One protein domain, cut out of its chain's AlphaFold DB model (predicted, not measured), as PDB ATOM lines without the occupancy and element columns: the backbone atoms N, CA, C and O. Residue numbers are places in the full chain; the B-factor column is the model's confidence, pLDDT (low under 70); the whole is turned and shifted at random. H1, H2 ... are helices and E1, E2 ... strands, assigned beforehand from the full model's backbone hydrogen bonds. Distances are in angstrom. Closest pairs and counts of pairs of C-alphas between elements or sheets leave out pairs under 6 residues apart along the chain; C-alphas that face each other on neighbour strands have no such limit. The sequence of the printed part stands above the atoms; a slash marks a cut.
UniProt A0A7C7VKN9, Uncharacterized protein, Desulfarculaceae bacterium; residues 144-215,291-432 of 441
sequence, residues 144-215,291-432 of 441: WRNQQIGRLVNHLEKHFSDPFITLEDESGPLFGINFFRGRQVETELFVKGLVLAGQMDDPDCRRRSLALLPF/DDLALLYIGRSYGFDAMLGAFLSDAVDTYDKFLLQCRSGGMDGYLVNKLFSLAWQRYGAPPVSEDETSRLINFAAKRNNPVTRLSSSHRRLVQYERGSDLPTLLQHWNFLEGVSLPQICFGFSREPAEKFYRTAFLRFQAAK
ATOM      1  N   TRP A 144     259.997 418.994 408.264       97.12
ATOM      2  CA  TRP A 144     259.623 419.298 406.884       97.12
ATOM      3  C   TRP A 144     260.700 418.859 405.882       97.12
ATOM      4  O   TRP A 144     260.362 418.296 404.843       97.12
ATOM      5  N   ARG A 145     261.993 419.035 406.197       96.69
ATOM      6  CA  ARG A 145     263.096 418.528 405.355       96.69
ATOM      7  C   ARG A 145     263.033 417.008 405.206       96.69
ATOM      8  O   ARG A 145     263.095 416.514 404.080       96.69
ATOM      9  N   ASN A 146     262.811 416.279 406.307       96.75
ATOM     10  CA  ASN A 146     262.583 414.831 406.255       96.75
ATOM     11  C   ASN A 146     261.402 414.463 405.351       96.75
ATOM     12  O   ASN A 146     261.518 413.536 404.550       96.75
ATOM     13  N   GLN A 147     260.291 415.198 405.445       96.88
ATOM     14  CA  GLN A 147     259.114 414.970 404.609       96.88
ATOM     15  C   GLN A 147     259.424 415.160 403.119       96.88
ATOM     16  O   GLN A 147     258.998 414.335 402.317       96.88
ATOM     17  N   GLN A 148     260.179 416.195 402.733       96.94
ATOM     18  CA  GLN A 148     260.506 416.434 401.320       96.94
ATOM     19  C   GLN A 148     261.425 415.354 400.737       96.94
ATOM     20  O   GLN A 148     261.199 414.892 399.620       96.94
ATOM     21  N   ILE A 149     262.418 414.893 401.503       96.69
ATOM     22  CA  ILE A 149     263.270 413.775 401.079       96.69
ATOM     23  C   ILE A 149     262.444 412.486 400.970       96.69
ATOM     24  O   ILE A 149     262.523 411.783 399.964       96.69
ATOM     25  N   GLY A 150     261.607 412.191 401.970       96.62
ATOM     26  CA  GLY A 150     260.726 411.019 401.954       96.62
ATOM     27  C   GLY A 150     259.741 411.038 400.784       96.62
ATOM     28  O   GLY A 150     259.507 410.008 400.157       96.62
ATOM     29  N   ARG A 151     259.220 412.217 400.439       97.12
ATOM     30  CA  ARG A 151     258.364 412.443 399.271       97.12
ATOM     31  C   ARG A 151     259.072 412.060 397.970       97.12
ATOM     32  O   ARG A 151     258.507 411.290 397.200       97.12
ATOM     33  N   LEU A 152     260.318 412.504 397.760       97.44
ATOM     34  CA  LEU A 152     261.117 412.087 396.600       97.44
ATOM     35  C   LEU A 152     261.326 410.566 396.568       97.44
ATOM     36  O   LEU A 152     261.115 409.948 395.527       97.44
ATOM     37  N   VAL A 153     261.738 409.967 397.689       96.31
ATOM     38  CA  VAL A 153     261.996 408.518 397.775       96.31
ATOM     39  C   VAL A 153     260.741 407.727 397.405       96.31
ATOM     40  O   VAL A 153     260.800 406.858 396.541       96.31
ATOM     41  N   ASN A 154     259.594 408.066 397.995       96.69
ATOM     42  CA  ASN A 154     258.326 407.393 397.718       96.69
ATOM     43  C   ASN A 154     257.888 407.569 396.259       96.69
ATOM     44  O   ASN A 154     257.402 406.620 395.642       96.69
ATOM     45  N   HIS A 155     258.071 408.770 395.701       97.44
ATOM     46  CA  HIS A 155     257.758 409.056 394.302       97.44
ATOM     47  C   HIS A 155     258.600 408.205 393.351       97.44
ATOM     48  O   HIS A 155     258.064 407.563 392.448       97.44
ATOM     49  N   LEU A 156     259.910 408.131 393.604       96.69
ATOM     50  CA  LEU A 156     260.829 407.290 392.843       96.69
ATOM     51  C   LEU A 156     260.484 405.812 392.980       96.69
ATOM     52  O   LEU A 156     260.423 405.130 391.972       96.69
ATOM     53  N   GLU A 157     260.209 405.308 394.183       95.88
ATOM     54  CA  GLU A 157     259.835 403.903 394.390       95.88
ATOM     55  C   GLU A 157     258.564 403.518 393.631       95.88
ATOM     56  O   GLU A 157     258.515 402.459 393.003       95.88
ATOM     57  N   LYS A 158     257.552 404.389 393.654       96.19
ATOM     58  CA  LYS A 158     256.277 404.166 392.970       96.19
ATOM     59  C   LYS A 158     256.435 404.140 391.450       96.19
ATOM     60  O   LYS A 158     255.827 403.297 390.796       96.19
ATOM     61  N   HIS A 159     257.241 405.050 390.908       96.56
ATOM     62  CA  HIS A 159     257.346 405.296 389.468       96.56
ATOM     63  C   HIS A 159     258.635 404.760 388.834       96.56
ATOM     64  O   HIS A 159     258.838 404.915 387.635       96.56
ATOM     65  N   PHE A 160     259.492 404.066 389.595       96.44
ATOM     66  CA  PHE A 160     260.733 403.470 389.081       96.44
ATOM     67  C   PHE A 160     260.472 402.531 387.902       96.44
ATOM     68  O   PHE A 160     261.319 402.421 387.026       96.44
ATOM     69  N   SER A 161     259.302 401.874 387.935       95.56
ATOM     70  CA  SER A 161     258.593 401.075 386.918       95.56
ATOM     71  C   SER A 161     258.441 401.717 385.537       95.56
ATOM     72  O   SER A 161     258.519 401.065 384.489       95.56
ATOM     73  N   ASP A 162     258.206 403.018 385.543       97.00
ATOM     74  CA  ASP A 162     257.660 403.726 384.401       97.00
ATOM     75  C   ASP A 162     258.796 404.156 383.465       97.00
ATOM     76  O   ASP A 162     259.902 404.429 383.933       97.00
ATOM     77  N   PRO A 163     258.580 404.205 382.139       97.12
ATOM     78  CA  PRO A 163     259.587 404.721 381.207       97.12
ATOM     79  C   PRO A 163     259.832 406.227 381.389       97.12
ATOM     80  O   PRO A 163     260.940 406.707 381.169       97.12
ATOM     81  N   PHE A 164     258.805 406.955 381.835       98.31
ATOM     82  CA  PHE A 164     258.875 408.374 382.147       98.31
ATOM     83  C   PHE A 164     258.288 408.630 383.530       98.31
ATOM     84  O   PHE A 164     257.234 408.084 383.859       98.31
ATOM     85  N   ILE A 165     258.922 409.514 384.296       97.81
ATOM     86  CA  ILE A 165     258.369 410.040 385.544       97.81
ATOM     87  C   ILE A 165     258.050 411.522 385.387       97.81
ATOM     88  O   ILE A 165     258.767 412.265 384.717       97.81
ATOM     89  N   THR A 166     256.982 411.971 386.040       98.12
ATOM     90  CA  THR A 166     256.695 413.406 386.158       98.12
ATOM     91  C   THR A 166     257.423 413.947 387.390       98.12
ATOM     92  O   THR A 166     257.440 413.284 388.423       98.12
ATOM     93  N   LEU A 167     258.030 415.131 387.317       98.06
ATOM     94  CA  LEU A 167     258.768 415.761 388.426       98.06
ATOM     95  C   LEU A 167     257.854 416.519 389.408       98.06
ATOM     96  O   LEU A 167     258.235 417.521 390.018       98.06
ATOM     97  N   GLU A 168     256.636 416.018 389.572       96.88
ATOM     98  CA  GLU A 168     255.612 416.530 390.470       96.88
ATOM     99  C   GLU A 168     254.764 415.371 391.003       96.88
ATOM    100  O   GLU A 168     254.675 414.312 390.376       96.88
ATOM    101  N   ASP A 169     254.143 415.581 392.159       95.25
ATOM    102  CA  ASP A 169     253.123 414.695 392.713       95.25
ATOM    103  C   ASP A 169     251.876 415.506 393.114       95.25
ATOM    104  O   ASP A 169     251.738 416.680 392.769       95.25
ATOM    105  N   GLU A 170     250.952 414.894 393.856       93.19
ATOM    106  CA  GLU A 170     249.701 415.523 394.304       93.19
ATOM    107  C   GLU A 170     249.908 416.799 395.142       93.19
ATOM    108  O   GLU A 170     249.030 417.657 395.191       93.19
ATOM    109  N   SER A 171     251.072 416.951 395.781       93.50
ATOM    110  CA  SER A 171     251.456 418.143 396.550       93.50
ATOM    111  C   SER A 171     252.167 419.209 395.703       93.50
ATOM    112  O   SER A 171     252.648 420.199 396.250       93.50
ATOM    113  N   GLY A 172     252.261 419.020 394.382       96.44
ATOM    114  CA  GLY A 172     252.881 419.951 393.437       96.44
ATOM    115  C   GLY A 172     254.271 419.507 392.965       96.44
ATOM    116  O   GLY A 172     254.605 418.324 393.025       96.44
ATOM    117  N   PRO A 173     255.128 420.425 392.497       97.75
ATOM    118  CA  PRO A 173     256.478 420.085 392.051       97.75
ATOM    119  C   PRO A 173     257.337 419.479 393.173       97.75
ATOM    120  O   PRO A 173     257.239 419.878 394.343       97.75
ATOM    121  N   LEU A 174     258.206 418.522 392.837       97.62
ATOM    122  CA  LEU A 174     259.164 417.963 393.797       97.62
ATOM    123  C   LEU A 174     260.098 419.074 394.300       97.62
ATOM    124  O   LEU A 174     260.595 419.882 393.513       97.62
ATOM    125  N   PHE A 175     260.297 419.145 395.620       96.38
ATOM    126  CA  PHE A 175     261.036 420.227 396.292       96.38
ATOM    127  C   PHE A 175     260.538 421.654 395.967       96.38
ATOM    128  O   PHE A 175     261.272 422.623 396.162       96.38
ATOM    129  N   GLY A 176     259.298 421.801 395.480       96.62
ATOM    130  CA  GLY A 176     258.703 423.096 395.145       96.62
ATOM    131  C   GLY A 176     259.412 423.810 393.994       96.62
ATOM    132  O   GLY A 176     259.395 425.035 393.929       96.62
ATOM    133  N   ILE A 177     260.095 423.080 393.111       97.75
ATOM    134  CA  ILE A 177     260.897 423.659 392.029       97.75
ATOM    135  C   ILE A 177     259.979 424.064 390.872       97.75
ATOM    136  O   ILE A 177     259.382 423.226 390.202       97.75
ATOM    137  N   ASN A 178     259.874 425.364 390.597       96.88
ATOM    138  CA  ASN A 178     258.836 425.903 389.709       96.88
ATOM    139  C   ASN A 178     258.904 425.342 388.278       96.88
ATOM    140  O   ASN A 178     257.871 425.080 387.666       96.88
ATOM    141  N   PHE A 179     260.108 425.123 387.740       96.19
ATOM    142  CA  PHE A 179     260.297 424.606 386.375       96.19
ATOM    143  C   PHE A 179     260.165 423.075 386.253       96.19
ATOM    144  O   PHE A 179     260.397 422.527 385.170       96.19
ATOM    145  N   PHE A 180     259.800 422.385 387.338       98.06
ATOM    146  CA  PHE A 180     259.429 420.966 387.323       98.06
ATOM    147  C   PHE A 180     257.936 420.732 387.090       98.06
ATOM    148  O   PHE A 180     257.543 419.611 386.781       98.06
ATOM    149  N   ARG A 181     257.109 421.775 387.197       97.25
ATOM    150  CA  ARG A 181     255.662 421.663 387.002       97.25
ATOM    151  C   ARG A 181     255.326 421.093 385.622       97.25
ATOM    152  O   ARG A 181     255.778 421.633 384.612       97.25
ATOM    153  N   GLY A 182     254.555 420.009 385.595       96.69
ATOM    154  CA  GLY A 182     254.177 419.257 384.396       96.69
ATOM    155  C   GLY A 182     255.345 418.633 383.626       96.69
ATOM    156  O   GLY A 182     255.147 418.137 382.516       96.69
ATOM    157  N   ARG A 183     256.575 418.682 384.153       98.06
ATOM    158  CA  ARG A 183     257.758 418.191 383.446       98.06
ATOM    159  C   ARG A 183     257.852 416.683 383.587       98.06
ATOM    160  O   ARG A 183     257.928 416.170 384.700       98.06
ATOM    161  N   GLN A 184     257.940 416.002 382.455       98.31
ATOM    162  CA  GLN A 184     258.295 414.591 382.389       98.31
ATOM    163  C   GLN A 184     259.770 414.435 382.032       98.31
ATOM    164  O   GLN A 184     260.324 415.271 381.316       98.31
ATOM    165  N   VAL A 185     260.384 413.381 382.555       98.62
ATOM    166  CA  VAL A 185     261.763 412.980 382.264       98.62
ATOM    167  C   VAL A 185     261.821 411.479 382.036       98.62
ATOM    168  O   VAL A 185     261.029 410.731 382.617       98.62
ATOM    169  N   GLU A 186     262.761 411.032 381.214       98.56
ATOM    170  CA  GLU A 186     263.074 409.616 381.062       98.56
ATOM    171  C   GLU A 186     263.630 409.065 382.379       98.56
ATOM    172  O   GLU A 186     264.636 409.545 382.914       98.56
ATOM    173  N   THR A 187     262.961 408.046 382.920       98.06
ATOM    174  CA  THR A 187     263.231 407.528 384.265       98.06
ATOM    175  C   THR A 187     264.663 407.028 384.407       98.06
ATOM    176  O   THR A 187     265.318 407.309 385.409       98.06
ATOM    177  N   GLU A 188     265.167 406.301 383.407       97.06
ATOM    178  CA  GLU A 188     266.506 405.713 383.450       97.06
ATOM    179  C   GLU A 188     267.597 406.791 383.480       97.06
ATOM    180  O   GLU A 188     268.478 406.753 384.343       97.06
ATOM    181  N   LEU A 189     267.503 407.796 382.600       98.38
ATOM    182  CA  LEU A 189     268.452 408.910 382.555       98.38
ATOM    183  C   LEU A 189     268.393 409.746 383.834       98.38
ATOM    184  O   LEU A 189     269.435 410.071 384.409       98.38
ATOM    185  N   PHE A 190     267.189 410.044 384.326       98.50
ATOM    186  CA  PHE A 190     267.003 410.785 385.569       98.50
ATOM    187  C   PHE A 190     267.612 410.055 386.778       98.50
ATOM    188  O   PHE A 190     268.365 410.649 387.554       98.50
ATOM    189  N   VAL A 191     267.354 408.749 386.916       97.94
ATOM    190  CA  VAL A 191     267.941 407.910 387.974       97.94
ATOM    191  C   VAL A 191     269.460 407.831 387.838       97.94
ATOM    192  O   VAL A 191     270.160 407.951 388.844       97.94
ATOM    193  N   LYS A 192     269.992 407.682 386.619       98.19
ATOM    194  CA  LYS A 192     271.441 407.726 386.367       98.19
ATOM    195  C   LYS A 192     272.050 409.030 386.891       98.19
ATOM    196  O   LYS A 192     273.060 408.991 387.590       98.19
ATOM    197  N   GLY A 193     271.411 410.165 386.618       98.38
ATOM    198  CA  GLY A 193     271.816 411.473 387.134       98.38
ATOM    199  C   GLY A 193     271.849 411.557 388.661       98.38
ATOM    200  O   GLY A 193     272.864 411.962 389.230       98.38
ATOM    201  N   LEU A 194     270.759 411.135 389.316       97.94
ATOM    202  CA  LEU A 194     270.654 411.067 390.781       97.94
ATOM    203  C   LEU A 194     271.803 410.260 391.385       97.94
ATOM    204  O   LEU A 194     272.466 410.699 392.322       97.94
ATOM    205  N   VAL A 195     272.044 409.075 390.829       97.75
ATOM    206  CA  VAL A 195     273.036 408.146 391.362       97.75
ATOM    207  C   VAL A 195     274.460 408.653 391.148       97.75
ATOM    208  O   VAL A 195     275.254 408.595 392.083       97.75
ATOM    209  N   LEU A 196     274.785 409.180 389.964       98.19
ATOM    210  CA  LEU A 196     276.107 409.747 389.689       98.19
ATOM    211  C   LEU A 196     276.452 410.886 390.654       98.19
ATOM    212  O   LEU A 196     277.554 410.911 391.204       98.19
ATOM    213  N   ALA A 197     275.515 411.811 390.873       96.88
ATOM    214  CA  ALA A 197     275.719 412.928 391.789       96.88
ATOM    215  C   ALA A 197     275.823 412.463 393.250       96.88
ATOM    216  O   ALA A 197     276.741 412.883 393.945       96.88
ATOM    217  N   GLY A 198     274.971 411.538 393.702       95.38
ATOM    218  CA  GLY A 198     275.069 411.000 395.062       95.38
ATOM    219  C   GLY A 198     276.368 410.220 395.312       95.38
ATOM    220  O   GLY A 198     277.004 410.371 396.352       95.38
ATOM    221  N   GLN A 199     276.837 409.428 394.341       95.50
ATOM    222  CA  GLN A 199     278.117 408.719 394.462       95.50
ATOM    223  C   GLN A 199     279.331 409.653 394.415       95.50
ATOM    224  O   GLN A 199     280.369 409.334 394.991       95.50
ATOM    225  N   MET A 200     279.224 410.810 393.760       94.88
ATOM    226  CA  MET A 200     280.293 411.808 393.729       94.88
ATOM    227  C   MET A 200     280.653 412.327 395.131       94.88
ATOM    228  O   MET A 200     281.811 412.689 395.368       94.88
ATOM    229  N   ASP A 201     279.697 412.344 396.060       89.62
ATOM    230  CA  ASP A 201     279.897 412.776 397.446       89.62
ATOM    231  C   ASP A 201     280.300 411.652 398.404       89.62
ATOM    232  O   ASP A 201     280.863 411.927 399.470       89.62
ATOM    233  N   ASP A 202     280.159 410.393 397.983       93.06
ATOM    234  CA  ASP A 202     280.597 409.243 398.764       93.06
ATOM    235  C   ASP A 202     282.138 409.214 398.925       93.06
ATOM    236  O   ASP A 202     282.891 409.198 397.937       93.06
ATOM    237  N   PRO A 203     282.657 409.167 400.171       93.12
ATOM    238  CA  PRO A 203     284.093 409.142 400.436       93.12
ATOM    239  C   PRO A 203     284.833 407.980 399.775       93.12
ATOM    240  O   PRO A 203     285.988 408.137 399.368       93.12
ATOM    241  N   ASP A 204     284.200 406.811 399.700       93.81
ATOM    242  CA  ASP A 204     284.832 405.620 399.148       93.81
ATOM    243  C   ASP A 204     284.876 405.667 397.620       93.81
ATOM    244  O   ASP A 204     285.894 405.284 397.043       93.81
ATOM    245  N   CYS A 205     283.849 406.214 396.968       95.69
ATOM    246  CA  CYS A 205     283.863 406.518 395.540       95.69
ATOM    247  C   CYS A 205     284.998 407.489 395.207       95.69
ATOM    248  O   CYS A 205     285.844 407.157 394.384       95.69
ATOM    249  N   ARG A 206     285.121 408.617 395.924       95.50
ATOM    250  CA  ARG A 206     286.229 409.575 395.723       95.50
ATOM    251  C   ARG A 206     287.608 408.931 395.864       95.50
ATOM    252  O   ARG A 206     288.498 409.182 395.049       95.50
ATOM    253  N   ARG A 207     287.791 408.076 396.874       95.06
ATOM    254  CA  ARG A 207     289.044 407.338 397.091       95.06
ATOM    255  C   ARG A 207     289.346 406.369 395.945       95.06
ATOM    256  O   ARG A 207     290.492 406.301 395.507       95.06
ATOM    257  N   ARG A 208     288.350 405.616 395.467       96.00
ATOM    258  CA  ARG A 208     288.521 404.694 394.329       96.00
ATOM    259  C   ARG A 208     288.788 405.452 393.028       96.00
ATOM    260  O   ARG A 208     289.674 405.056 392.280       96.00
ATOM    261  N   SER A 209     288.135 406.591 392.810       96.94
ATOM    262  CA  SER A 209     288.378 407.439 391.640       96.94
ATOM    263  C   SER A 209     289.793 408.000 391.596       96.94
ATOM    264  O   SER A 209     290.384 408.016 390.523       96.94
ATOM    265  N   LEU A 210     290.375 408.391 392.737       95.19
ATOM    266  CA  LEU A 210     291.795 408.767 392.795       95.19
ATOM    267  C   LEU A 210     292.728 407.603 392.435       95.19
ATOM    268  O   LEU A 210     293.760 407.828 391.816       95.19
ATOM    269  N   ALA A 211     292.383 406.366 392.800       95.44
ATOM    270  CA  ALA A 211     293.189 405.200 392.436       95.44
ATOM    271  C   ALA A 211     293.106 404.874 390.932       95.44
ATOM    272  O   ALA A 211     294.094 404.433 390.349       95.44
ATOM    273  N   LEU A 212     291.944 405.095 390.308       96.69
ATOM    274  CA  LEU A 212     291.712 404.831 388.883       96.69
ATOM    275  C   LEU A 212     292.216 405.961 387.974       96.69
ATOM    276  O   LEU A 212     292.763 405.697 386.907       96.69
ATOM    277  N   LEU A 213     292.032 407.214 388.390       96.62
ATOM    278  CA  LEU A 213     292.370 408.425 387.639       96.62
ATOM    279  C   LEU A 213     293.189 409.384 388.528       96.62
ATOM    280  O   LEU A 213     292.678 410.434 388.935       96.62
ATOM    281  N   PRO A 214     294.457 409.040 388.833       96.12
ATOM    282  CA  PRO A 214     295.285 409.771 389.797       96.12
ATOM    283  C   PRO A 214     295.812 411.114 389.286       96.12
ATOM    284  O   PRO A 214     296.405 411.863 390.057       96.12
ATOM    285  N   PHE A 215     295.622 411.433 388.005       97.25
ATOM    286  CA  PHE A 215     296.167 412.637 387.381       97.25
ATOM    287  C   PHE A 215     295.067 413.614 386.958       97.25
ATOM    288  O   PHE A 215     293.975 413.230 386.525       97.25
ATOM    289  N   ASP A 291     279.978 421.061 392.105       96.81
ATOM    290  CA  ASP A 291     278.613 420.635 391.756       96.81
ATOM    291  C   ASP A 291     278.175 421.188 390.390       96.81
ATOM    292  O   ASP A 291     277.650 420.454 389.560       96.81
ATOM    293  N   ASP A 292     278.509 422.445 390.077       98.00
ATOM    294  CA  ASP A 292     278.218 423.063 388.776       98.00
ATOM    295  C   ASP A 292     278.898 422.303 387.613       98.00
ATOM    296  O   ASP A 292     278.281 422.057 386.578       98.00
ATOM    297  N   LEU A 293     280.162 421.883 387.775       98.44
ATOM    298  CA  LEU A 293     280.871 421.089 386.761       98.44
ATOM    299  C   LEU A 293     280.330 419.663 386.670       98.44
ATOM    300  O   LEU A 293     280.312 419.099 385.578       98.44
ATOM    301  N   ALA A 294     279.892 419.089 387.789       98.44
ATOM    302  CA  ALA A 294     279.270 417.774 387.810       98.44
ATOM    303  C   ALA A 294     277.956 417.771 387.019       98.44
ATOM    304  O   ALA A 294     277.764 416.925 386.146       98.44
ATOM    305  N   LEU A 295     277.106 418.776 387.242       98.69
ATOM    306  CA  LEU A 295     275.868 418.980 386.488       98.69
ATOM    307  C   LEU A 295     276.135 419.146 384.994       98.69
ATOM    308  O   LEU A 295     275.473 418.505 384.180       98.69
ATOM    309  N   LEU A 296     277.135 419.953 384.628       98.75
ATOM    310  CA  LEU A 296     277.536 420.120 383.234       98.75
ATOM    311  C   LEU A 296     278.014 418.804 382.613       98.75
ATOM    312  O   LEU A 296     277.601 418.470 381.504       98.75
ATOM    313  N   TYR A 297     278.869 418.049 383.305       98.81
ATOM    314  CA  TYR A 297     279.379 416.772 382.803       98.81
ATOM    315  C   TYR A 297     278.255 415.760 382.580       98.81
ATOM    316  O   TYR A 297     278.195 415.128 381.523       98.81
ATOM    317  N   ILE A 298     277.353 415.626 383.556       98.81
ATOM    318  CA  ILE A 298     276.206 414.714 383.487       98.81
ATOM    319  C   ILE A 298     275.261 415.146 382.365       98.81
ATOM    320  O   ILE A 298     274.919 414.321 381.521       98.81
ATOM    321  N   GLY A 299     274.917 416.436 382.294       98.69
ATOM    322  CA  GLY A 299     274.069 416.978 381.232       98.69
ATOM    323  C   GLY A 299     274.659 416.773 379.846       98.69
ATOM    324  O   GLY A 299     273.953 416.391 378.917       98.69
ATOM    325  N   ARG A 300     275.978 416.939 379.704       98.62
ATOM    326  CA  ARG A 300     276.644 416.722 378.423       98.62
ATOM    327  C   ARG A 300     276.708 415.249 378.027       98.62
ATOM    328  O   ARG A 300     276.614 414.942 376.839       98.62
ATOM    329  N   SER A 301     276.925 414.362 378.991       98.50
ATOM    330  CA  SER A 301     277.151 412.934 378.735       98.50
ATOM    331  C   SER A 301     275.847 412.160 378.551       98.50
ATOM    332  O   SER A 301     275.810 411.222 377.758       98.50
ATOM    333  N   TYR A 302     274.785 412.557 379.258       98.44
ATOM    334  CA  TYR A 302     273.540 411.788 379.372       98.44
ATOM    335  C   TYR A 302     272.269 412.620 379.145       98.44
ATOM    336  O   TYR A 302     271.169 412.102 379.301       98.44
ATOM    337  N   GLY A 303     272.395 413.895 378.771       98.56
ATOM    338  CA  GLY A 303     271.264 414.761 378.445       98.56
ATOM    339  C   GLY A 303     270.631 415.466 379.647       98.56
ATOM    340  O   GLY A 303     271.038 415.309 380.804       98.56
ATOM    341  N   PHE A 304     269.623 416.290 379.353       98.69
ATOM    342  CA  PHE A 304     269.013 417.189 380.333       98.69
ATOM    343  C   PHE A 304     268.327 416.450 381.485       98.69
ATOM    344  O   PHE A 304     268.454 416.860 382.634       98.69
ATOM    345  N   ASP A 305     267.664 415.330 381.207       98.75
ATOM    346  CA  ASP A 305     266.941 414.548 382.214       98.75
ATOM    347  C   ASP A 305     267.883 414.012 383.301       98.75
ATOM    348  O   ASP A 305     267.596 414.128 384.495       98.75
ATOM    349  N   ALA A 306     269.069 413.539 382.909       98.81
ATOM    350  CA  ALA A 306     270.114 413.154 383.851       98.81
ATOM    351  C   ALA A 306     270.661 414.358 384.634       98.81
ATOM    352  O   ALA A 306     270.899 414.263 385.838       98.81
ATOM    353  N   MET A 307     270.822 415.519 383.994       98.81
ATOM    354  CA  MET A 307     271.224 416.744 384.693       98.81
ATOM    355  C   MET A 307     270.202 417.159 385.760       98.81
ATOM    356  O   MET A 307     270.593 417.577 386.849       98.81
ATOM    357  N   LEU A 308     268.902 417.013 385.480       98.75
ATOM    358  CA  LEU A 308     267.842 417.277 386.455       98.75
ATOM    359  C   LEU A 308     267.867 416.276 387.614       98.75
ATOM    360  O   LEU A 308     267.664 416.681 388.759       98.75
ATOM    361  N   GLY A 309     268.166 415.004 387.340       98.38
ATOM    362  CA  GLY A 309     268.382 413.992 388.375       98.38
ATOM    363  C   GLY A 309     269.552 414.345 389.290       98.38
ATOM    364  O   GLY A 309     269.409 414.375 390.511       98.38
ATOM    365  N   ALA A 310     270.693 414.710 388.707       98.31
ATOM    366  CA  ALA A 310     271.872 415.140 389.454       98.31
ATOM    367  C   ALA A 310     271.600 416.383 390.314       98.31
ATOM    368  O   ALA A 310     271.986 416.446 391.480       98.31
ATOM    369  N   PHE A 311     270.866 417.349 389.765       98.19
ATOM    370  CA  PHE A 311     270.439 418.544 390.488       98.19
ATOM    371  C   PHE A 311     269.522 418.219 391.675       98.19
ATOM    372  O   PHE A 311     269.625 418.857 392.724       98.19
ATOM    373  N   LEU A 312     268.652 417.215 391.547       97.25
ATOM    374  CA  LEU A 312     267.804 416.794 392.657       97.25
ATOM    375  C   LEU A 312     268.585 416.032 393.736       97.25
ATOM    376  O   LEU A 312     268.231 416.123 394.908       97.25
ATOM    377  N   SER A 313     269.685 415.363 393.378       96.19
ATOM    378  CA  SER A 313     270.614 414.795 394.362       96.19
ATOM    379  C   SER A 313     271.293 415.884 395.203       96.19
ATOM    380  O   SER A 313     271.349 415.759 396.423       96.19
ATOM    381  N   ASP A 314     271.736 416.987 394.588       93.88
ATOM    382  CA  ASP A 314     272.279 418.154 395.314       93.88
ATOM    383  C   ASP A 314     271.220 418.819 396.219       93.88
ATOM    384  O   ASP A 314     271.511 419.290 397.327       93.88
ATOM    385  N   ALA A 315     269.951 418.805 395.789       94.25
ATOM    386  CA  ALA A 315     268.839 419.203 396.645       94.25
ATOM    387  C   ALA A 315     268.747 418.297 397.884       94.25
ATOM    388  O   ALA A 315     268.635 418.809 398.996       94.25
ATOM    389  N   VAL A 316     268.862 416.974 397.727       95.12
ATOM    390  CA  VAL A 316     268.862 416.033 398.859       95.12
ATOM    391  C   VAL A 316     270.023 416.313 399.818       95.12
ATOM    392  O   VAL A 316     269.740 416.506 400.995       95.12
ATOM    393  N   ASP A 317     271.276 416.460 399.360       91.69
ATOM    394  CA  ASP A 317     272.416 416.819 400.242       91.69
ATOM    395  C   ASP A 317     272.203 418.166 400.960       91.69
ATOM    396  O   ASP A 317     272.590 418.377 402.116       91.69
ATOM    397  N   THR A 318     271.552 419.123 400.295       90.75
ATOM    398  CA  THR A 318     271.212 420.398 400.933       90.75
ATOM    399  C   THR A 318     270.200 420.207 402.065       90.75
ATOM    400  O   THR A 318     270.360 420.817 403.125       90.75
ATOM    401  N   TYR A 319     269.167 419.391 401.854       92.19
ATOM    402  CA  TYR A 319     268.083 419.174 402.814       92.19
ATOM    403  C   TYR A 319     268.459 418.176 403.914       92.19
ATOM    404  O   TYR A 319     267.915 418.279 405.008       92.19
ATOM    405  N   ASP A 320     269.407 417.274 403.656       92.06
ATOM    406  CA  ASP A 320     269.949 416.306 404.618       92.06
ATOM    407  C   ASP A 320     270.736 416.978 405.754       92.06
ATOM    408  O   ASP A 320     271.009 416.387 406.790       92.06
ATOM    409  N   LYS A 321     271.063 418.263 405.616       89.69
ATOM    410  CA  LYS A 321     271.625 419.051 406.716       89.69
ATOM    411  C   LYS A 321     270.511 419.414 407.694       89.69
ATOM    412  O   LYS A 321     269.538 420.056 407.303       89.69
ATOM    413  N   PHE A 322     270.692 419.102 408.974       92.88
ATOM    414  CA  PHE A 322     269.731 419.399 410.043       92.88
ATOM    415  C   PHE A 322     268.377 418.713 409.810       92.88
ATOM    416  O   PHE A 322     267.377 419.349 409.472       92.88
ATOM    417  N   LEU A 323     268.347 417.398 410.010       95.94
ATOM    418  CA  LEU A 323     267.120 416.609 409.989       95.94
ATOM    419  C   LEU A 323     266.562 416.385 411.397       95.94
ATOM    420  O   LEU A 323     267.251 416.570 412.402       95.94
ATOM    421  N   LEU A 324     265.284 416.012 411.468       97.06
ATOM    422  CA  LEU A 324     264.654 415.509 412.691       97.06
ATOM    423  C   LEU A 324     264.973 414.023 412.860       97.06
ATOM    424  O   LEU A 324     265.195 413.554 413.971       97.06
ATOM    425  N   GLN A 325     265.007 413.301 411.741       96.44
ATOM    426  CA  GLN A 325     265.376 411.899 411.645       96.44
ATOM    427  C   GLN A 325     266.556 411.741 410.689       96.44
ATOM    428  O   GLN A 325     266.440 412.065 409.511       96.44
ATOM    429  N   CYS A 326     267.680 411.227 411.176       94.81
ATOM    430  CA  CYS A 326     268.897 411.047 410.388       94.81
ATOM    431  C   CYS A 326     269.350 409.583 410.370       94.81
ATOM    432  O   CYS A 326     268.874 408.746 411.145       94.81
ATOM    433  N   ARG A 327     270.276 409.264 409.465       93.31
ATOM    434  CA  ARG A 327     270.836 407.918 409.285       93.31
ATOM    435  C   ARG A 327     272.338 407.988 409.042       93.31
ATOM    436  O   ARG A 327     272.846 408.982 408.527       93.31
ATOM    437  N   SER A 328     273.037 406.918 409.414       89.25
ATOM    438  CA  SER A 328     274.450 406.744 409.073       89.25
ATOM    439  C   SER A 328     274.621 406.753 407.552       89.25
ATOM    440  O   SER A 328     273.872 406.069 406.851       89.25
ATOM    441  N   GLY A 329     275.583 407.533 407.052       85.69
ATOM    442  CA  GLY A 329     275.835 407.697 405.618       85.69
ATOM    443  C   GLY A 329     274.943 408.715 404.900       85.69
ATOM    444  O   GLY A 329     275.061 408.814 403.685       85.69
ATOM    445  N   GLY A 330     274.094 409.457 405.621       91.44
ATOM    446  CA  GLY A 330     273.246 410.499 405.034       91.44
ATOM    447  C   GLY A 330     272.017 409.966 404.290       91.44
ATOM    448  O   GLY A 330     271.851 408.765 404.044       91.44
ATOM    449  N   MET A 331     271.103 410.874 403.965       91.94
ATOM    450  CA  MET A 331     269.904 410.562 403.188       91.94
ATOM    451  C   MET A 331     270.184 410.451 401.685       91.94
ATOM    452  O   MET A 331     269.474 409.721 400.992       91.94
ATOM    453  N   ASP A 332     271.221 411.123 401.190       89.62
ATOM    454  CA  ASP A 332     271.753 410.972 399.833       89.62
ATOM    455  C   ASP A 332     272.312 409.555 399.607       89.62
ATOM    456  O   ASP A 332     271.897 408.867 398.672       89.62
ATOM    457  N   GLY A 333     273.146 409.051 400.523       90.75
ATOM    458  CA  GLY A 333     273.658 407.682 400.496       90.75
ATOM    459  C   GLY A 333     272.545 406.639 400.632       90.75
ATOM    460  O   GLY A 333     272.545 405.617 399.939       90.75
ATOM    461  N   TYR A 334     271.542 406.902 401.477       92.88
ATOM    462  CA  TYR A 334     270.342 406.064 401.560       92.88
ATOM    463  C   TYR A 334     269.578 406.010 400.226       92.88
ATOM    464  O   TYR A 334     269.230 404.915 399.773       92.88
ATOM    465  N   LEU A 335     269.348 407.162 399.588       94.44
ATOM    466  CA  LEU A 335     268.663 407.249 398.299       94.44
ATOM    467  C   LEU A 335     269.422 406.476 397.213       94.44
ATOM    468  O   LEU A 335     268.818 405.660 396.517       94.44
ATOM    469  N   VAL A 336     270.741 406.662 397.109       94.50
ATOM    470  CA  VAL A 336     271.589 405.921 396.161       94.50
ATOM    471  C   VAL A 336     271.456 404.414 396.375       94.50
ATOM    472  O   VAL A 336     271.166 403.684 395.428       94.50
ATOM    473  N   ASN A 337     271.590 403.933 397.614       93.69
ATOM    474  CA  ASN A 337     271.476 402.505 397.921       93.69
ATOM    475  C   ASN A 337     270.091 401.938 397.569       93.69
ATOM    476  O   ASN A 337     269.987 400.821 397.053       93.69
ATOM    477  N   LYS A 338     269.022 402.709 397.805       95.31
ATOM    478  CA  LYS A 338     267.664 402.318 397.412       95.31
ATOM    479  C   LYS A 338     267.548 402.188 395.891       95.31
ATOM    480  O   LYS A 338     267.050 401.170 395.414       95.31
ATOM    481  N   LEU A 339     268.048 403.167 395.136       96.31
ATOM    482  CA  LEU A 339     268.023 403.151 393.669       96.31
ATOM    483  C   LEU A 339     268.861 402.010 393.086       96.31
ATOM    484  O   LEU A 339     268.417 401.358 392.145       96.31
ATOM    485  N   PHE A 340     270.017 401.701 393.678       95.19
ATOM    486  CA  PHE A 340     270.800 400.514 393.326       95.19
ATOM    487  C   PHE A 340     269.999 399.227 393.525       95.19
ATOM    488  O   PHE A 340     269.967 398.386 392.629       95.19
ATOM    489  N   SER A 341     269.319 399.078 394.666       95.31
ATOM    490  CA  SER A 341     268.481 397.904 394.930       95.31
ATOM    491  C   SER A 341     267.355 397.763 393.903       95.31
ATOM    492  O   SER A 341     267.104 396.656 393.431       95.31
ATOM    493  N   LEU A 342     266.678 398.860 393.556       95.56
ATOM    494  CA  LEU A 342     265.603 398.855 392.558       95.56
ATOM    495  C   LEU A 342     266.135 398.524 391.157       95.56
ATOM    496  O   LEU A 342     265.564 397.685 390.462       95.56
ATOM    497  N   ALA A 343     267.260 399.124 390.765       94.62
ATOM    498  CA  ALA A 343     267.907 398.851 389.486       94.62
ATOM    499  C   ALA A 343     268.356 397.389 389.378       94.62
ATOM    500  O   ALA A 343     268.125 396.754 388.353       94.62
ATOM    501  N   TRP A 344     268.911 396.815 390.449       94.56
ATOM    502  CA  TRP A 344     269.324 395.413 390.455       94.56
ATOM    503  C   TRP A 344     268.139 394.460 390.297       94.56
ATOM    504  O   TRP A 344     268.218 393.495 389.543       94.56
ATOM    505  N   GLN A 345     267.026 394.747 390.977       93.50
ATOM    506  CA  GLN A 345     265.798 393.956 390.869       93.50
ATOM    507  C   GLN A 345     265.182 394.032 389.469       93.50
ATOM    508  O   GLN A 345     264.673 393.028 388.976       93.50
ATOM    509  N   ARG A 346     265.221 395.208 388.832       91.38
ATOM    510  CA  ARG A 346     264.579 395.438 387.533       91.38
ATOM    511  C   ARG A 346     265.453 395.050 386.340       91.38
ATOM    512  O   ARG A 346     264.965 394.414 385.411       91.38
ATOM    513  N   TYR A 347     266.712 395.472 386.347       91.25
ATOM    514  CA  TYR A 347     267.622 395.404 385.201       91.25
ATOM    515  C   TYR A 347     268.761 394.395 385.393       91.25
ATOM    516  O   TYR A 347     269.491 394.113 384.447       91.25
ATOM    517  N   GLY A 348     268.947 393.855 386.605       93.62
ATOM    518  CA  GLY A 348     270.051 392.939 386.916       93.62
ATOM    519  C   GLY A 348     271.433 393.599 386.924       93.62
ATOM    520  O   GLY A 348     272.444 392.901 386.919       93.62
ATOM    521  N   ALA A 349     271.484 394.932 386.915       92.94
ATOM    522  CA  ALA A 349     272.704 395.721 386.825       92.94
ATOM    523  C   ALA A 349     272.532 397.059 387.570       92.94
ATOM    524  O   ALA A 349     271.398 397.508 387.774       92.94
ATOM    525  N   PRO A 350     273.630 397.712 387.992       93.81
ATOM    526  CA  PRO A 350     273.548 399.031 388.595       93.81
ATOM    527  C   PRO A 350     273.296 400.085 387.502       93.81
ATOM    528  O   PRO A 350     273.704 399.886 386.357       93.81
ATOM    529  N   PRO A 351     272.676 401.231 387.833       93.44
ATOM    530  CA  PRO A 351     272.354 402.253 386.833       93.44
ATOM    531  C   PRO A 351     273.601 402.980 386.305       93.44
ATOM    532  O   PRO A 351     273.532 403.681 385.297       93.44
ATOM    533  N   VAL A 352     274.733 402.844 387.002       96.50
ATOM    534  CA  VAL A 352     276.008 403.488 386.683       96.50
ATOM    535  C   VAL A 352     277.165 402.544 386.995       96.50
ATOM    536  O   VAL A 352     277.095 401.728 387.919       96.50
ATOM    537  N   SER A 353     278.248 402.685 386.244       95.81
ATOM    538  CA  SER A 353     279.513 401.991 386.463       95.81
ATOM    539  C   SER A 353     280.500 402.817 387.300       95.81
ATOM    540  O   SER A 353     280.381 404.037 387.466       95.81
ATOM    541  N   GLU A 354     281.529 402.143 387.814       95.69
ATOM    542  CA  GLU A 354     282.621 402.794 388.544       95.69
ATOM    543  C   GLU A 354     283.461 403.725 387.650       95.69
ATOM    544  O   GLU A 354     283.919 404.771 388.117       95.69
ATOM    545  N   ASP A 355     283.628 403.386 386.367       97.31
ATOM    546  CA  ASP A 355     284.323 404.235 385.391       97.31
ATOM    547  C   ASP A 355     283.551 405.539 385.150       97.31
ATOM    548  O   ASP A 355     284.131 406.621 385.237       97.31
ATOM    549  N   GLU A 356     282.229 405.467 384.942       98.00
ATOM    550  CA  GLU A 356     281.384 406.661 384.774       98.00
ATOM    551  C   GLU A 356     281.483 407.596 385.988       98.00
ATOM    552  O   GLU A 356     281.695 408.802 385.834       98.00
ATOM    553  N   THR A 357     281.402 407.027 387.193       97.94
ATOM    554  CA  THR A 357     281.518 407.767 388.458       97.94
ATOM    555  C   THR A 357     282.903 408.397 388.615       97.94
ATOM    556  O   THR A 357     283.030 409.566 388.984       97.94
ATOM    557  N   SER A 358     283.961 407.658 388.277       98.25
ATOM    558  CA  SER A 358     285.335 408.144 388.416       98.25
ATOM    559  C   SER A 358     285.678 409.242 387.422       98.25
ATOM    560  O   SER A 358     286.336 410.213 387.800       98.25
ATOM    561  N   ARG A 359     285.190 409.151 386.181       98.38
ATOM    562  CA  ARG A 359     285.353 410.222 385.189       98.38
ATOM    563  C   ARG A 359     284.621 411.491 385.599       98.38
ATOM    564  O   ARG A 359     285.195 412.569 385.465       98.38
ATOM    565  N   LEU A 360     283.410 411.369 386.148       98.62
ATOM    566  CA  LEU A 360     282.680 412.501 386.717       98.62
ATOM    567  C   LEU A 360     283.478 413.166 387.848       98.62
ATOM    568  O   LEU A 360     283.723 414.372 387.797       98.62
ATOM    569  N   ILE A 361     283.919 412.387 388.844       98.38
ATOM    570  CA  ILE A 361     284.685 412.901 389.989       98.38
ATOM    571  C   ILE A 361     285.978 413.571 389.518       98.38
ATOM    572  O   ILE A 361     286.277 414.686 389.951       98.38
ATOM    573  N   ASN A 362     286.730 412.936 388.612       98.00
ATOM    574  CA  ASN A 362     287.947 413.516 388.049       98.00
ATOM    575  C   ASN A 362     287.626 414.835 387.329       98.00
ATOM    576  O   ASN A 362     288.190 415.871 387.686       98.00
ATOM    577  N   PHE A 363     286.672 414.840 386.391       98.50
ATOM    578  CA  PHE A 363     286.286 416.030 385.630       98.50
ATOM    579  C   PHE A 363     285.863 417.189 386.530       98.50
ATOM    580  O   PHE A 363     286.258 418.331 386.292       98.50
ATOM    581  N   ALA A 364     285.066 416.920 387.563       98.19
ATOM    582  CA  ALA A 364     284.483 417.946 388.412       98.19
ATOM    583  C   ALA A 364     285.371 418.318 389.616       98.19
ATOM    584  O   ALA A 364     285.078 419.294 390.310       98.19
ATOM    585  N   ALA A 365     286.481 417.613 389.870       97.69
ATOM    586  CA  ALA A 365     287.387 417.925 390.976       97.69
ATOM    587  C   ALA A 365     287.901 419.372 390.885       97.69
ATOM    588  O   ALA A 365     288.432 419.808 389.858       97.69
ATOM    589  N   LYS A 366     287.778 420.153 391.964       96.12
ATOM    590  CA  LYS A 366     288.125 421.591 391.962       96.12
ATOM    591  C   LYS A 366     289.586 421.854 391.590       96.12
ATOM    592  O   LYS A 366     289.879 422.833 390.903       96.12
ATOM    593  N   ARG A 367     290.485 420.944 391.982       95.06
ATOM    594  CA  ARG A 367     291.926 421.001 391.682       95.06
ATOM    595  C   ARG A 367     292.343 420.329 390.376       95.06
ATOM    596  O   ARG A 367     293.526 420.369 390.059       95.06
ATOM    597  N   ASN A 368     291.408 419.787 389.594       95.81
ATOM    598  CA  ASN A 368     291.711 419.427 388.209       95.81
ATOM    599  C   ASN A 368     292.006 420.698 387.379       95.81
ATOM    600  O   ASN A 368     291.738 421.815 387.828       95.81
ATOM    601  N   ASN A 369     292.571 420.560 386.182       95.69
ATOM    602  CA  ASN A 369     293.060 421.672 385.375       95.69
ATOM    603  C   ASN A 369     292.121 422.004 384.192       95.69
ATOM    604  O   ASN A 369     291.786 421.102 383.433       95.69
ATOM    605  N   PRO A 370     291.735 423.278 383.973       96.50
ATOM    606  CA  PRO A 370     292.018 424.446 384.810       96.50
ATOM    607  C   PRO A 370     291.314 424.382 386.169       96.50
ATOM    608  O   PRO A 370     290.215 423.835 386.278       96.50
ATOM    609  N   VAL A 371     291.944 424.948 387.202       94.88
ATOM    610  CA  VAL A 371     291.410 424.943 388.575       94.88
ATOM    611  C   VAL A 371     290.197 425.858 388.714       94.88
ATOM    612  O   VAL A 371     290.171 426.965 388.172       94.88
ATOM    613  N   THR A 372     289.222 425.442 389.518       93.25
ATOM    614  CA  THR A 372     288.089 426.289 389.909       93.25
ATOM    615  C   THR A 372     287.888 426.268 391.419       93.25
ATOM    616  O   THR A 372     288.259 425.325 392.113       93.25
ATOM    617  N   ARG A 373     287.310 427.350 391.940       87.62
ATOM    618  CA  ARG A 373     286.851 427.442 393.332       87.62
ATOM    619  C   ARG A 373     285.331 427.506 393.427       87.62
ATOM    620  O   ARG A 373     284.811 427.644 394.534       87.62
ATOM    621  N   LEU A 374     284.637 427.479 392.289       90.75
ATOM    622  CA  LEU A 374     283.186 427.489 392.264       90.75
ATOM    623  C   LEU A 374     282.643 426.161 392.805       90.75
ATOM    624  O   LEU A 374     283.270 425.109 392.688       90.75
ATOM    625  N   SER A 375     281.511 426.265 393.481       88.31
ATOM    626  CA  SER A 375     280.573 425.190 393.790       88.31
ATOM    627  C   SER A 375     279.339 425.878 394.360       88.31
ATOM    628  O   SER A 375     279.425 426.737 395.253       88.31
ATOM    629  N   SER A 376     278.211 425.597 393.736       92.25
ATOM    630  CA  SER A 376     276.918 426.183 394.021       92.25
ATOM    631  C   SER A 376     276.081 425.177 394.791       92.25
ATOM    632  O   SER A 376     275.745 424.129 394.271       92.25
ATOM    633  N   SER A 377     275.665 425.543 396.004       90.38
ATOM    634  CA  SER A 377     274.595 424.827 396.712       90.38
ATOM    635  C   SER A 377     273.283 424.886 395.926       90.38
ATOM    636  O   SER A 377     273.052 425.898 395.253       90.38
ATOM    637  N   HIS A 378     272.343 423.984 396.204       93.19
ATOM    638  CA  HIS A 378     270.977 424.006 395.670       93.19
ATOM    639  C   HIS A 378     270.340 425.403 395.591       93.19
ATOM    640  O   HIS A 378     269.870 425.818 394.533       93.19
ATOM    641  N   ARG A 379     270.409 426.202 396.674       92.56
ATOM    642  CA  ARG A 379     269.875 427.584 396.704       92.56
ATOM    643  C   ARG A 379     270.404 428.454 395.555       92.56
ATOM    644  O   ARG A 379     269.667 429.276 395.026       92.56
ATOM    645  N   ARG A 380     271.687 428.322 395.207       92.94
ATOM    646  CA  ARG A 380     272.343 429.085 394.133       92.94
ATOM    647  C   ARG A 380     271.947 428.576 392.752       92.94
ATOM    648  O   ARG A 380     271.777 429.389 391.850       92.94
ATOM    649  N   LEU A 381     271.744 427.268 392.610       96.25
ATOM    650  CA  LEU A 381     271.310 426.649 391.357       96.25
ATOM    651  C   LEU A 381     269.882 427.068 390.968       96.25
ATOM    652  O   LEU A 381     269.604 427.282 389.789       96.25
ATOM    653  N   VAL A 382     269.000 427.273 391.952       96.31
ATOM    654  CA  VAL A 382     267.625 427.775 391.736       96.31
ATOM    655  C   VAL A 382     267.495 429.297 391.790       96.31
ATOM    656  O   VAL A 382     266.397 429.818 391.617       96.31
ATOM    657  N   GLN A 383     268.571 430.036 392.055       94.88
ATOM    658  CA  GLN A 383     268.522 431.495 392.127       94.88
ATOM    659  C   GLN A 383     268.510 432.108 390.721       94.88
ATOM    660  O   GLN A 383     269.246 431.665 389.840       94.88
ATOM    661  N   TYR A 384     267.706 433.154 390.532       95.31
ATOM    662  CA  TYR A 384     267.828 434.049 389.384       95.31
ATOM    663  C   TYR A 384     268.889 435.098 389.708       95.31
ATOM    664  O   TYR A 384     268.738 435.888 390.643       95.31
ATOM    665  N   GLU A 385     269.980 435.080 388.956       93.12
ATOM    666  CA  GLU A 385     271.044 436.066 389.098       93.12
ATOM    667  C   GLU A 385     270.652 437.391 388.436       93.12
ATOM    668  O   GLU A 385     269.909 437.422 387.451       93.12
ATOM    669  N   ARG A 386     271.155 438.513 388.964       87.31
ATOM    670  CA  ARG A 386     270.876 439.832 388.386       87.31
ATOM    671  C   ARG A 386     271.350 439.880 386.931       87.31
ATOM    672  O   ARG A 386     272.527 439.669 386.666       87.31
ATOM    673  N   GLY A 387     270.444 440.223 386.017       88.44
ATOM    674  CA  GLY A 387     270.711 440.220 384.574       88.44
ATOM    675  C   GLY A 387     270.359 438.903 383.875       88.44
ATOM    676  O   GLY A 387     270.643 438.761 382.692       88.44
ATOM    677  N   SER A 388     269.737 437.953 384.582       93.12
ATOM    678  CA  SER A 388     269.244 436.695 384.026       93.12
ATOM    679  C   SER A 388     267.752 436.503 384.290       93.12
ATOM    680  O   SER A 388     267.287 436.605 385.426       93.12
ATOM    681  N   ASP A 389     267.021 436.115 383.247       94.19
ATOM    682  CA  ASP A 389     265.615 435.701 383.335       94.19
ATOM    683  C   ASP A 389     265.440 434.197 383.574       94.19
ATOM    684  O   ASP A 389     264.317 433.710 383.684       94.19
ATOM    685  N   LEU A 390     266.545 433.460 383.695       96.50
ATOM    686  CA  LEU A 390     266.567 432.036 384.009       96.50
ATOM    687  C   LEU A 390     267.345 431.775 385.308       96.50
ATOM    688  O   LEU A 390     268.292 432.509 385.616       96.50
ATOM    689  N   PRO A 391     266.980 430.732 386.073       96.94
ATOM    690  CA  PRO A 391     267.784 430.292 387.201       96.94
ATOM    691  C   PRO A 391     269.124 429.716 386.724       96.94
ATOM    692  O   PRO A 391     269.230 429.204 385.605       96.94
ATOM    693  N   THR A 392     270.136 429.762 387.592       96.94
ATOM    694  CA  THR A 392     271.510 429.299 387.316       96.94
ATOM    695  C   THR A 392     271.572 427.914 386.661       96.94
ATOM    696  O   THR A 392     272.288 427.741 385.678       96.94
ATOM    697  N   LEU A 393     270.780 426.943 387.133       97.94
ATOM    698  CA  LEU A 393     270.739 425.595 386.552       97.94
ATOM    699  C   LEU A 393     270.401 425.605 385.053       97.94
ATOM    700  O   LEU A 393     271.038 424.909 384.265       97.94
ATOM    701  N   LEU A 394     269.411 426.400 384.641       98.06
ATOM    702  CA  LEU A 394     269.014 426.481 383.233       98.06
ATOM    703  C   LEU A 394     270.045 427.252 382.401       98.06
ATOM    704  O   LEU A 394     270.192 426.976 381.215       98.06
ATOM    705  N   GLN A 395     270.825 428.144 383.016       97.88
ATOM    706  CA  GLN A 395     271.973 428.757 382.343       97.88
ATOM    707  C   GLN A 395     273.106 427.756 382.096       97.88
ATOM    708  O   GLN A 395     273.827 427.863 381.106       97.88
ATOM    709  N   HIS A 396     273.291 426.764 382.968       98.31
ATOM    710  CA  HIS A 396     274.223 425.668 382.697       98.31
ATOM    711  C   HIS A 396     273.770 424.832 381.495       98.31
ATOM    712  O   HIS A 396     274.598 424.488 380.657       98.31
ATOM    713  N   TRP A 397     272.464 424.578 381.361       98.44
ATOM    714  CA  TRP A 397     271.926 423.898 380.181       98.44
ATOM    715  C   TRP A 397     272.091 424.730 378.900       98.44
ATOM    716  O   TRP A 397     272.601 424.220 377.909       98.44
ATOM    717  N   ASN A 398     271.786 426.032 378.938       98.19
ATOM    718  CA  ASN A 398     272.011 426.941 377.805       98.19
ATOM    719  C   ASN A 398     273.461 426.920 377.303       98.19
ATOM    720  O   ASN A 398     273.692 426.958 376.098       98.19
ATOM    721  N   PHE A 399     274.435 426.829 378.216       98.44
ATOM    722  CA  PHE A 399     275.842 426.697 377.843       98.44
ATOM    723  C   PHE A 399     276.102 425.412 377.045       98.44
ATOM    724  O   PHE A 399     276.798 425.463 376.033       98.44
ATOM    725  N   LEU A 400     275.534 424.277 377.465       98.56
ATOM    726  CA  LEU A 400     275.687 423.006 376.748       98.56
ATOM    727  C   LEU A 400     275.047 423.046 375.352       98.56
ATOM    728  O   LEU A 400     275.608 422.479 374.417       98.56
ATOM    729  N   GLU A 401     273.937 423.771 375.210       98.06
ATOM    730  CA  GLU A 401     273.215 423.966 373.946       98.06
ATOM    731  C   GLU A 401     273.835 425.046 373.038       98.06
ATOM    732  O   GLU A 401     273.381 425.254 371.914       98.06
ATOM    733  N   GLY A 402     274.871 425.760 373.498       97.44
ATOM    734  CA  GLY A 402     275.516 426.830 372.725       97.44
ATOM    735  C   GLY A 402     274.665 428.093 372.591       97.44
ATOM    736  O   GLY A 402     274.889 428.908 371.696       97.44
ATOM    737  N   VAL A 403     273.685 428.260 373.478       97.62
ATOM    738  CA  VAL A 403     272.868 429.469 373.575       97.62
ATOM    739  C   VAL A 403     273.687 430.571 374.243       97.62
ATOM    740  O   VAL A 403     274.458 430.313 375.169       97.62
ATOM    741  N   SER A 404     273.514 431.814 373.787       96.12
ATOM    742  CA  SER A 404     274.224 432.958 374.364       96.12
ATOM    743  C   SER A 404     273.861 433.185 375.835       96.12
ATOM    744  O   SER A 404     272.695 433.096 376.233       96.12
ATOM    745  N   LEU A 405     274.874 433.493 376.638       96.75
ATOM    746  CA  LEU A 405     274.818 433.532 378.093       96.75
ATOM    747  C   LEU A 405     274.843 434.975 378.610       96.75
ATOM    748  O   LEU A 405     275.536 435.830 378.054       96.75
ATOM    749  N   PRO A 406     274.130 435.282 379.704       95.62
ATOM    750  CA  PRO A 406     274.199 436.601 380.312       95.62
ATOM    751  C   PRO A 406     275.484 436.786 381.132       95.62
ATOM    752  O   PRO A 406     276.068 435.837 381.665       95.62
ATOM    753  N   GLN A 407     275.883 438.044 381.308       94.44
ATOM    754  CA  GLN A 407     276.984 438.445 382.187       94.44
ATOM    755  C   GLN A 407     276.557 438.402 383.665       94.44
ATOM    756  O   GLN A 407     276.211 439.419 384.268       94.44
ATOM    757  N   ILE A 408     276.574 437.202 384.250       93.88
ATOM    758  CA  ILE A 408     276.194 436.941 385.649       93.88
ATOM    759  C   ILE A 408     277.352 436.373 386.481       93.88
ATOM    760  O   ILE A 408     278.445 436.110 385.979       93.88
ATOM    761  N   CYS A 409     277.133 436.220 387.788       92.31
ATOM    762  CA  CYS A 409     278.100 435.645 388.722       92.31
ATOM    763  C   CYS A 409     277.501 434.437 389.442       92.31
ATOM    764  O   CYS A 409     276.362 434.497 389.895       92.31
ATOM    765  N   PHE A 410     278.296 433.388 389.629       90.81
ATOM    766  CA  PHE A 410     277.845 432.129 390.209       90.81
ATOM    767  C   PHE A 410     278.330 431.883 391.633       90.81
ATOM    768  O   PHE A 410     279.358 432.401 392.090       90.81
ATOM    769  N   GLY A 411     277.563 431.029 392.313       84.50
ATOM    770  CA  GLY A 411     277.895 430.448 393.601       84.50
ATOM    771  C   GLY A 411     278.115 431.462 394.715       84.50
ATOM    772  O   GLY A 411     277.755 432.643 394.660       84.50
ATOM    773  N   PHE A 412     278.702 430.975 395.801       78.88
ATOM    774  CA  PHE A 412     279.069 431.824 396.930       78.88
ATOM    775  C   PHE A 412     280.270 432.734 396.626       78.88
ATOM    776  O   PHE A 412     280.333 433.860 397.114       78.88
ATOM    777  N   SER A 413     281.208 432.280 395.792       80.12
ATOM    778  CA  SER A 413     282.400 433.044 395.407       80.12
ATOM    779  C   SER A 413     282.104 434.236 394.490       80.12
ATOM    780  O   SER A 413     282.992 435.072 394.315       80.12
ATOM    781  N   ARG A 414     280.885 434.326 393.934       86.62
ATOM    782  CA  ARG A 414     280.502 435.288 392.887       86.62
ATOM    783  C   ARG A 414     281.485 435.233 391.714       86.62
ATOM    784  O   ARG A 414     281.986 436.263 391.269       86.62
ATOM    785  N   GLU A 415     281.802 434.018 391.265       91.19
ATOM    786  CA  GLU A 415     282.698 433.806 390.124       91.19
ATOM    787  C   GLU A 415     281.998 434.250 388.828       91.19
ATOM    788  O   GLU A 415     280.873 433.810 388.596       91.19
ATOM    789  N   PRO A 416     282.613 435.109 387.991       94.44
ATOM    790  CA  PRO A 416     282.013 435.516 386.722       94.44
ATOM    791  C   PRO A 416     281.719 434.317 385.818       94.44
ATOM    792  O   PRO A 416     282.577 433.443 385.656       94.44
ATOM    793  N   ALA A 417     280.539 434.311 385.196       95.69
ATOM    794  CA  ALA A 417     280.095 433.242 384.305       95.69
ATOM    795  C   ALA A 417     281.086 432.995 383.160       95.69
ATOM    796  O   ALA A 417     281.424 431.848 382.887       95.69
ATOM    797  N   GLU A 418     281.634 434.059 382.566       96.62
ATOM    798  CA  GLU A 418     282.660 433.983 381.518       96.62
ATOM    799  C   GLU A 418     283.869 433.145 381.932       96.62
ATOM    800  O   GLU A 418     284.264 432.204 381.242       96.62
ATOM    801  N   LYS A 419     284.414 433.421 383.118       96.31
ATOM    802  CA  LYS A 419     285.552 432.675 383.652       96.31
ATOM    803  C   LYS A 419     285.188 431.211 383.919       96.31
ATOM    804  O   LYS A 419     285.975 430.312 383.606       96.31
ATOM    805  N   PHE A 420     284.022 430.974 384.519       97.44
ATOM    806  CA  PHE A 420     283.586 429.627 384.867       97.44
ATOM    807  C   PHE A 420     283.341 428.770 383.619       97.44
ATOM    808  O   PHE A 420     283.928 427.698 383.488       97.44
ATOM    809  N   TYR A 421     282.550 429.257 382.661       98.06
ATOM    810  CA  TYR A 421     282.249 428.506 381.444       98.06
ATOM    811  C   TYR A 421     283.469 428.337 380.541       98.06
ATOM    812  O   TYR A 421     283.610 427.287 379.919       98.06
ATOM    813  N   ARG A 422     284.420 429.284 380.534       98.00
ATOM    814  CA  ARG A 422     285.722 429.059 379.885       98.00
ATOM    815  C   ARG A 422     286.484 427.901 380.532       98.00
ATOM    816  O   ARG A 422     287.080 427.092 379.827       98.00
ATOM    817  N   THR A 423     286.448 427.799 381.861       97.75
ATOM    818  CA  THR A 423     287.050 426.672 382.593       97.75
ATOM    819  C   THR A 423     286.361 425.355 382.238       97.75
ATOM    820  O   THR A 423     287.045 424.385 381.917       97.75
ATOM    821  N   ALA A 424     285.024 425.327 382.238       98.25
ATOM    822  CA  ALA A 424     284.246 424.152 381.857       98.25
ATOM    823  C   ALA A 424     284.559 423.707 380.418       98.25
ATOM    824  O   ALA A 424     284.879 422.543 380.197       98.25
ATOM    825  N   PHE A 425     284.560 424.640 379.462       98.56
ATOM    826  CA  PHE A 425     284.908 424.396 378.060       98.56
ATOM    827  C   PHE A 425     286.282 423.728 377.904       98.56
ATOM    828  O   PHE A 425     286.401 422.699 377.241       98.56
ATOM    829  N   LEU A 426     287.315 424.258 378.568       98.44
ATOM    830  CA  LEU A 426     288.667 423.690 378.510       98.44
ATOM    831  C   LEU A 426     288.739 422.282 379.126       98.44
ATOM    832  O   LEU A 426     289.431 421.416 378.592       98.44
ATOM    833  N   ARG A 427     288.000 422.022 380.213       98.25
ATOM    834  CA  ARG A 427     287.903 420.671 380.791       98.25
ATOM    835  C   ARG A 427     287.194 419.701 379.851       98.25
ATOM    836  O   ARG A 427     287.630 418.563 379.718       98.25
ATOM    837  N   PHE A 428     286.139 420.140 379.170       98.56
ATOM    838  CA  PHE A 428     285.444 419.325 378.173       98.56
ATOM    839  C   PHE A 428     286.347 418.971 376.987       98.56
ATOM    840  O   PHE A 428     286.384 417.810 376.579       98.56
ATOM    841  N   GLN A 429     287.152 419.921 376.499       98.12
ATOM    842  CA  GLN A 429     288.172 419.647 375.481       98.12
ATOM    843  C   GLN A 429     289.187 418.597 375.953       98.12
ATOM    844  O   GLN A 429     289.455 417.640 375.227       98.12
ATOM    845  N   ALA A 430     289.709 418.733 377.176       97.38
ATOM    846  CA  ALA A 430     290.652 417.770 377.746       97.38
ATOM    847  C   ALA A 430     290.033 416.370 377.925       97.38
ATOM    848  O   ALA A 430     290.672 415.362 377.625       97.38
ATOM    849  N   ALA A 431     288.761 416.310 378.324       96.94
ATOM    850  CA  ALA A 431     287.983 415.077 378.430       96.94
ATOM    851  C   ALA A 431     287.529 414.507 377.070       96.94
ATOM    852  O   ALA A 431     286.912 413.445 377.035       96.94
ATOM    853  N   LYS A 432     287.826 415.193 375.955       97.00
ATOM    854  CA  LYS A 432     287.402 414.831 374.590       97.00
ATOM    855  C   LYS A 432     285.879 414.718 374.443       97.00
ATOM    856  O   LYS A 432     285.376 413.901 373.674       97.00
TER     857      LYS A 432
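This is residues 144 to 215 and 291 to 432 of the 441 residues of an uncharacterized protein of Desulfarculaceae bacterium (UniProt A0A7C7VKN9). This is a rounded body of helices with H5 near its middle: H1, H2, H4, H5 and H6 form an up-and-down bundle, each running against the one before it in the chain. H7 packs on H2 and H4, with H3 crossing it; H8 packs on H5 and H9 on H4, H10 lies close to H4, and the small hairpin E1 and E2 sits where H2 and H5 begin. The printed part has 214 residues, mostly helix, in the order H1 E1 E2 H2 H3 H4 H5 E3 H6 H7 H8 H9 H10, with one antiparallel sheet, E1 - E2. It is compact, with a radius of gyration of the C-alphas of 16.6 A and spans of 41 by 41 by 33 A.

Look first at E1, residues 164 to 166, and E2, residues 184 to 186. H2, residues 187 to 201, follows at once and is 21.9 A long. Find C-alpha 144 at (259.623, 419.298, 406.884); there H1, residues 144 to 159, begins its 22.5 A. H3 is residues 203 to 212, H4 291 to 302 and H5 304 to 319, 22.6 A. E3, residues 325 to 327, pairs with no named strand. H6, residues 330 to 347, runs 25.6 A. H7 is residues 354 to 364, H8 378 to 381 and H9 392 to 400. H10, residues 417 to 430, ends at C-alpha 430, (290.652, 417.770, 377.746).

In the hairpin E1 and E2, N 165 and O 185 are 3.0 A apart, within hydrogen-bond range. The closest C-alphas of E2 and H5, Val 185 and Asp 305, are 5.4 A apart. H5 is the hub, touching five helices; it touches H2, the closest C-alphas being those of Gly 193 and Ala 306, 4.1 A apart, at a steep tilt of 44 degrees, the same way. H4 and H5, a helical hairpin, touch at Gly 299 and Met 307, 4.5 A between C-alphas. H2 touches H6, C-alphas 195 and 336 being 5.5 A apart. H1 and H6 only just touch, with 3 pairs of C-alphas within 8 A. H3 and H7 are about perpendicular at 87 degrees, C-alphas 209 and 358 lying 4.5 A apart. Every O i to N i+4 pair is within range in H1, H3 to H7, H9 and H10, and 10 of 11 in H2; H8 is too short for one.

The C-alphas farthest apart, Gly 348 and Gly 387, are 47.3 A apart. Residues 216 to 290 are not printed; C-alphas 215 and 291 are 19.8 A apart across the cut. The links E1 to E2, H7 to H8 and H9 to H10 are long. Mean pLDDT of the printed part is 95.6, and no printed residue is under 70.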